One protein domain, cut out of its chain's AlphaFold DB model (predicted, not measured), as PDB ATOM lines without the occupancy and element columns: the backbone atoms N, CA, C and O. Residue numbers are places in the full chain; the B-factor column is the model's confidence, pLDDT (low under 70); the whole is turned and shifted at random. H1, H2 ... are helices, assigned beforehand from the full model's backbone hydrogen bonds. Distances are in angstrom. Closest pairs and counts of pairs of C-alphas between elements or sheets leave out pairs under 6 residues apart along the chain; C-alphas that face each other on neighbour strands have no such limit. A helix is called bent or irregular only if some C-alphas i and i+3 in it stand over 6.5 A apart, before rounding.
ATOM      1  N   LEU A  42      61.925   9.363 118.885       95.75
ATOM      2  CA  LEU A  42      62.569   8.302 118.107       95.75
ATOM      3  C   LEU A  42      61.751   7.011 118.122       95.75
ATOM      4  O   LEU A  42      61.722   6.309 117.118       95.75
ATOM      5  N   ASP A  43      61.056   6.718 119.219       95.56
ATOM      6  CA  ASP A  43      60.178   5.551 119.282       95.56
ATOM      7  C   ASP A  43      58.942   5.723 118.374       95.56
ATOM      8  O   ASP A  43      58.580   4.788 117.661       95.56
ATOM      9  N   LYS A  44      58.361   6.931 118.295       97.69
ATOM     10  CA  LYS A  44      57.281   7.242 117.337       97.69
ATOM     11  C   LYS A  44      57.746   7.143 115.885       97.69
ATOM     12  O   LYS A  44      57.058   6.545 115.060       97.69
ATOM     13  N   LEU A  45      58.922   7.690 115.573       97.19
ATOM     14  CA  LEU A  45      59.508   7.587 114.234       97.19
ATOM     15  C   LEU A  45      59.796   6.128 113.862       97.19
ATOM     16  O   LEU A  45      59.531   5.724 112.732       97.19
ATOM     17  N   ALA A  46      60.261   5.322 114.818       95.75
ATOM     18  CA  ALA A  46      60.506   3.901 114.602       95.75
ATOM     19  C   ALA A  46      59.227   3.128 114.237       95.75
ATOM     20  O   ALA A  46      59.301   2.212 113.422       95.75
ATOM     21  N   SER A  47      58.065   3.495 114.792       96.69
ATOM     22  CA  SER A  47      56.777   2.904 114.398       96.69
ATOM     23  C   SER A  47      56.190   3.492 113.111       96.69
ATOM     24  O   SER A  47      55.525   2.782 112.366       96.69
ATOM     25  N   PHE A  48      56.431   4.775 112.841       98.12
ATOM     26  CA  PHE A  48      55.785   5.498 111.746       98.12
ATOM     27  C   PHE A  48      56.427   5.231 110.380       98.12
ATOM     28  O   PHE A  48      55.721   5.063 109.389       98.12
ATOM     29  N   LEU A  49      57.760   5.149 110.310       98.38
ATOM     30  CA  LEU A  49      58.464   4.976 109.034       98.38
ATOM     31  C   LEU A  49      58.093   3.675 108.292       98.38
ATOM     32  O   LEU A  49      57.878   3.746 107.083       98.38
ATOM     33  N   PRO A  50      57.955   2.507 108.954       98.38
ATOM     34  CA  PRO A  50      57.471   1.299 108.284       98.38
ATOM     35  C   PRO A  50      56.045   1.439 107.740       98.38
ATOM     36  O   PRO A  50      55.764   0.945 106.651       98.38
ATOM     37  N   GLN A  51      55.159   2.126 108.469       98.19
ATOM     38  CA  GLN A  51      53.784   2.366 108.028       98.19
ATOM     39  C   GLN A  51      53.754   3.269 106.793       98.19
ATOM     40  O   GLN A  51      53.123   2.926 105.801       98.19
ATOM     41  N   MET A  52      54.498   4.378 106.811       98.31
ATOM     42  CA  MET A  52      54.627   5.257 105.648       98.31
ATOM     43  C   MET A  52      55.201   4.519 104.436       98.31
ATOM     44  O   MET A  52      54.706   4.683 103.328       98.31
ATOM     45  N   ALA A  53      56.232   3.693 104.634       98.31
ATOM     46  CA  ALA A  53      56.813   2.911 103.548       98.31
ATOM     47  C   ALA A  53      55.790   1.945 102.927       98.31
ATOM     48  O   ALA A  53      55.756   1.796 101.708       98.31
ATOM     49  N   HIS A  54      54.942   1.326 103.752       98.38
ATOM     50  CA  HIS A  54      53.872   0.450 103.284       98.38
ATOM     51  C   HIS A  54      52.821   1.205 102.459       98.38
ATOM     52  O   HIS A  54      52.500   0.775 101.354       98.38
ATOM     53  N   GLU A  55      52.342   2.348 102.951       98.31
ATOM     54  CA  GLU A  55      51.361   3.166 102.224       98.31
ATOM     55  C   GLU A  55      51.945   3.755 100.934       98.31
ATOM     56  O   GLU A  55      51.272   3.776  99.909       98.31
ATOM     57  N   ASN A  56      53.220   4.160 100.935       98.19
ATOM     58  CA  ASN A  56      53.895   4.621  99.721       98.19
ATOM     59  C   ASN A  56      53.977   3.510  98.665       98.19
ATOM     60  O   ASN A  56      53.742   3.775  97.489       98.19
ATOM     61  N   ALA A  57      54.291   2.276  99.070       98.19
ATOM     62  CA  ALA A  57      54.317   1.136  98.154       98.19
ATOM     63  C   ALA A  57      52.918   0.824  97.602       98.19
ATOM     64  O   ALA A  57      52.771   0.575  96.408       98.19
ATOM     65  N   ARG A  58      51.887   0.898  98.452       97.88
ATOM     66  CA  ARG A  58      50.493   0.739  98.034       97.88
ATOM     67  C   ARG A  58      50.083   1.806  97.019       97.88
ATOM     68  O   ARG A  58      49.548   1.468  95.974       97.88
ATOM     69  N   LEU A  59      50.390   3.075  97.284       97.00
ATOM     70  CA  LEU A  59      50.077   4.167  96.364       97.00
ATOM     71  C   LEU A  59      50.783   3.992  95.013       97.00
ATOM     72  O   LEU A  59      50.190   4.243  93.969       97.00
ATOM     73  N   GLN A  60      52.040   3.546  95.022       96.62
ATOM     74  CA  GLN A  60      52.770   3.242  93.790       96.62
ATOM     75  C   GLN A  60      52.108   2.115  92.996       96.62
ATOM     76  O   GLN A  60      52.014   2.225  91.777       96.62
ATOM     77  N   GLN A  61      51.622   1.073  93.673       95.69
ATOM     78  CA  GLN A  61      50.867   0.000  93.034       95.69
ATOM     79  C   GLN A  61      49.552   0.524  92.440       95.69
ATOM     80  O   GLN A  61      49.306   0.310  91.259       95.69
ATOM     81  N   ASP A  62      48.765   1.286  93.201       93.31
ATOM     82  CA  ASP A  62      47.500   1.858  92.723       93.31
ATOM     83  C   ASP A  62      47.719   2.770  91.499       93.31
ATOM     84  O   ASP A  62      46.938   2.762  90.547       93.31
ATOM     85  N   MET A  63      48.812   3.542  91.489       93.25
ATOM     86  CA  MET A  63      49.198   4.362  90.338       93.25
ATOM     87  C   MET A  63      49.597   3.525  89.121       93.25
ATOM     88  O   MET A  63      49.247   3.894  88.000       93.25
ATOM     89  N   GLN A  64      50.329   2.427  89.320       91.25
ATOM     90  CA  GLN A  64      50.694   1.505  88.243       91.25
ATOM     91  C   GLN A  64      49.455   0.815  87.673       91.25
ATOM     92  O   GLN A  64      49.274   0.817  86.458       91.25
ATOM     93  N   ASP A  65      48.565   0.319  88.530       86.81
ATOM     94  CA  ASP A  65      47.320  -0.339  88.132       86.81
ATOM     95  C   ASP A  65      46.405   0.628  87.361       86.81
ATOM     96  O   ASP A  65      45.869   0.283  86.302       86.81
ATOM     97  N   LEU A  66      46.282   1.877  87.828       86.25
ATOM     98  CA  LEU A  66      45.557   2.921  87.103       86.25
ATOM     99  C   LEU A  66      46.217   3.235  85.758       86.25
ATOM    100  O   LEU A  66      45.517   3.379  84.758       86.25
ATOM    101  N   ALA A  67      47.544   3.342  85.713       82.94
ATOM    102  CA  ALA A  67      48.264   3.580  84.468       82.94
ATOM    103  C   ALA A  67      48.048   2.433  83.471       82.94
ATOM    104  O   ALA A  67      47.779   2.705  82.305       82.94
ATOM    105  N   CYS A  68      48.067   1.174  83.916       78.25
ATOM    106  CA  CYS A  68      47.736   0.014  83.088       78.25
ATOM    107  C   CYS A  68      46.295   0.080  82.557       78.25
ATOM    108  O   CYS A  68      46.089  -0.068  81.354       78.25
ATOM    109  N   GLY A  69      45.313   0.410  83.402       74.50
ATOM    110  CA  GLY A  69      43.927   0.596  82.954       74.50
ATOM    111  C   GLY A  69      43.760   1.759  81.966       74.50
ATOM    112  O   GLY A  69      43.015   1.660  80.993       74.50
ATOM    113  N   LEU A  70      44.490   2.861  82.164       72.00
ATOM    114  CA  LEU A  70      44.501   3.994  81.236       72.00
ATOM    115  C   LEU A  70      45.185   3.654  79.908       72.00
ATOM    116  O   LEU A  70      44.754   4.160  78.872       72.00
ATOM    117  N   LEU A  71      46.220   2.810  79.918       66.56
ATOM    118  CA  LEU A  71      46.881   2.322  78.707       66.56
ATOM    119  C   LEU A  71      45.928   1.465  77.863       66.56
ATOM    120  O   LEU A  71      45.849   1.678  76.656       66.56
ATOM    121  N   GLU A  72      45.127   0.600  78.489       70.00
ATOM    122  CA  GLU A  72      44.079  -0.181  77.805       70.00
ATOM    123  C   GLU A  72      42.974   0.707  77.193       70.00
ATOM    124  O   GLU A  72      42.386   0.373  76.165       70.00
ATOM    125  N   LEU A  73      42.723   1.880  77.782       70.50
ATOM    126  CA  LEU A  73      41.762   2.880  77.302       70.50
ATOM    127  C   LEU A  73      42.350   3.872  76.281       70.50
ATOM    128  O   LEU A  73      41.633   4.767  75.834       70.50
ATOM    129  N   ARG A  74      43.631   3.783  75.898       73.38
ATOM    130  CA  ARG A  74      44.207   4.686  74.875       73.38
ATOM    131  C   ARG A  74      43.780   4.322  73.454       73.38
ATOM    132  O   ARG A  74      43.836   5.179  72.571       73.38
ATOM    133  N   ASP A  75      43.319   3.097  73.234       84.12
ATOM    134  CA  ASP A  75      42.852   2.656  71.927       84.12
ATOM    135  C   ASP A  75      41.475   3.243  71.596       84.12
ATOM    136  O   ASP A  75      40.507   3.112  72.345       84.12
ATOM    137  N   VAL A  76      41.346   3.830  70.402       82.62
ATOM    138  CA  VAL A  76      40.079   4.408  69.907       82.62
ATOM    139  C   VAL A  76      38.950   3.365  69.881       82.62
ATOM    140  O   VAL A  76      37.781   3.697  70.081       82.62
ATOM    141  N   ALA A  77      39.288   2.089  69.664       84.25
ATOM    142  CA  ALA A  77      38.340   0.980  69.726       84.25
ATOM    143  C   ALA A  77      37.859   0.693  71.160       84.25
ATOM    144  O   ALA A  77      36.663   0.476  71.357       84.25
ATOM    145  N   ALA A  78      38.761   0.739  72.148       82.12
ATOM    146  CA  ALA A  78      38.440   0.547  73.561       82.12
ATOM    147  C   ALA A  78      37.590   1.704  74.106       82.12
ATOM    148  O   ALA A  78      36.573   1.458  74.752       82.12
ATOM    149  N   LEU A  79      37.920   2.951  73.749       83.56
ATOM    150  CA  LEU A  79      37.114   4.127  74.107       83.56
ATOM    151  C   LEU A  79      35.698   4.048  73.545       83.56
ATOM    152  O   LEU A  79      34.737   4.230  74.287       83.56
ATOM    153  N   ARG A  80      35.549   3.706  72.259       84.62
ATOM    154  CA  ARG A  80      34.229   3.542  71.635       84.62
ATOM    155  C   ARG A  80      33.433   2.389  72.264       84.62
ATOM    156  O   ARG A  80      32.209   2.463  72.350       84.62
ATOM    157  N   ALA A  81      34.098   1.311  72.683       83.44
ATOM    158  CA  ALA A  81      33.449   0.205  73.386       83.44
ATOM    159  C   ALA A  81      32.996   0.609  74.800       83.44
ATOM    160  O   ALA A  81      31.872   0.288  75.184       83.44
ATOM    161  N   ALA A  82      33.827   1.349  75.538       83.62
ATOM    162  CA  ALA A  82      33.497   1.890  76.854       83.62
ATOM    163  C   ALA A  82      32.352   2.915  76.783       83.62
ATOM    164  O   ALA A  82      31.402   2.826  77.555       83.62
ATOM    165  N   GLU A  83      32.385   3.827  75.807       85.75
ATOM    166  CA  GLU A  83      31.310   4.784  75.517       85.75
ATOM    167  C   GLU A  83      29.987   4.058  75.230       85.75
ATOM    168  O   GLU A  83      28.972   4.334  75.869       85.75
ATOM    169  N   ARG A  84      30.017   3.029  74.373       82.94
ATOM    170  CA  ARG A  84      28.841   2.200  74.070       82.94
ATOM    171  C   ARG A  84      28.327   1.418  75.283       82.94
ATOM    172  O   ARG A  84      27.121   1.199  75.393       82.94
ATOM    173  N   ALA A  85      29.211   0.971  76.175       82.38
ATOM    174  CA  ALA A  85      28.826   0.304  77.417       82.38
ATOM    175  C   ALA A  85      28.163   1.282  78.401       82.38
ATOM    176  O   ALA A  85      27.153   0.934  79.008       82.38
ATOM    177  N   MET A  86      28.667   2.515  78.511       79.38
ATOM    178  CA  MET A  86      28.071   3.558  79.356       79.38
ATOM    179  C   MET A  86      26.718   4.045  78.820       79.38
ATOM    180  O   MET A  86      25.784   4.217  79.603       79.38
TER     181      MET A  86
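What this domain is: This is residues 42 to 86 of the 204 residues of an uncharacterized protein of Volvox carteri f. nagariensis (UniProt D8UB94). The model is an L with very unequal arms: one long helix, H1, makes the long arm, and a short helix, H2, turns off at its far end as the foot. The two meet in a corner near residues 72 to 78, and nothing packs along the length of H1. The printed part has 45 residues with two named helices, H1 then H2, and no named strand; the class is all helix. The whole is extended, with a radius of gyration of the C-alphas of 18.2 A, and the C-alphas span 55 by 17 by 7 A, H1 making the length.

How they stand to each other: The longest helix, H1, residues 42 to 72, stands free over residues 42 to 72. H2, residues 76 to 86, follows it after a tight link of 3 residues. The two helices are close but not clearly touching, with 1 pair of C-alphas within 8 A, those of Glu 72 and Ala 78, 7.1 A apart. Their lines stand about perpendicular, at 79 degrees, and their centres are 30.9 A apart. Residues 74 to 80, of which 76 to 80 belong to H2, also stand free. In H2 every O i to N i+4 pair is within hydrogen-bond range; in H1 25 of 27 are.

Where its parts are: H1 runs from Leu 42, C-alpha at (62.569, 8.302, 118.107), to Glu 72, C-alpha at (44.079, -0.181, 77.805), 45.1 A from first to last C-alpha. It is neither bent nor irregular, but only just: C-alphas 47 and 50 are 6.4 A apart. H2 runs from Val 76 to Met 86, 15.3 A from first to last C-alpha, and ends with C-alpha 86 at (28.071, 3.558, 79.356).

The domain as a whole: The two C-alphas farthest apart are those of Leu 42 and Arg 84, 55.8 A. The printed part has no cut, and its one link, H1 to H2, is tight. The mean pLDDT of the printed part is 88.6, with residue 71 under 70.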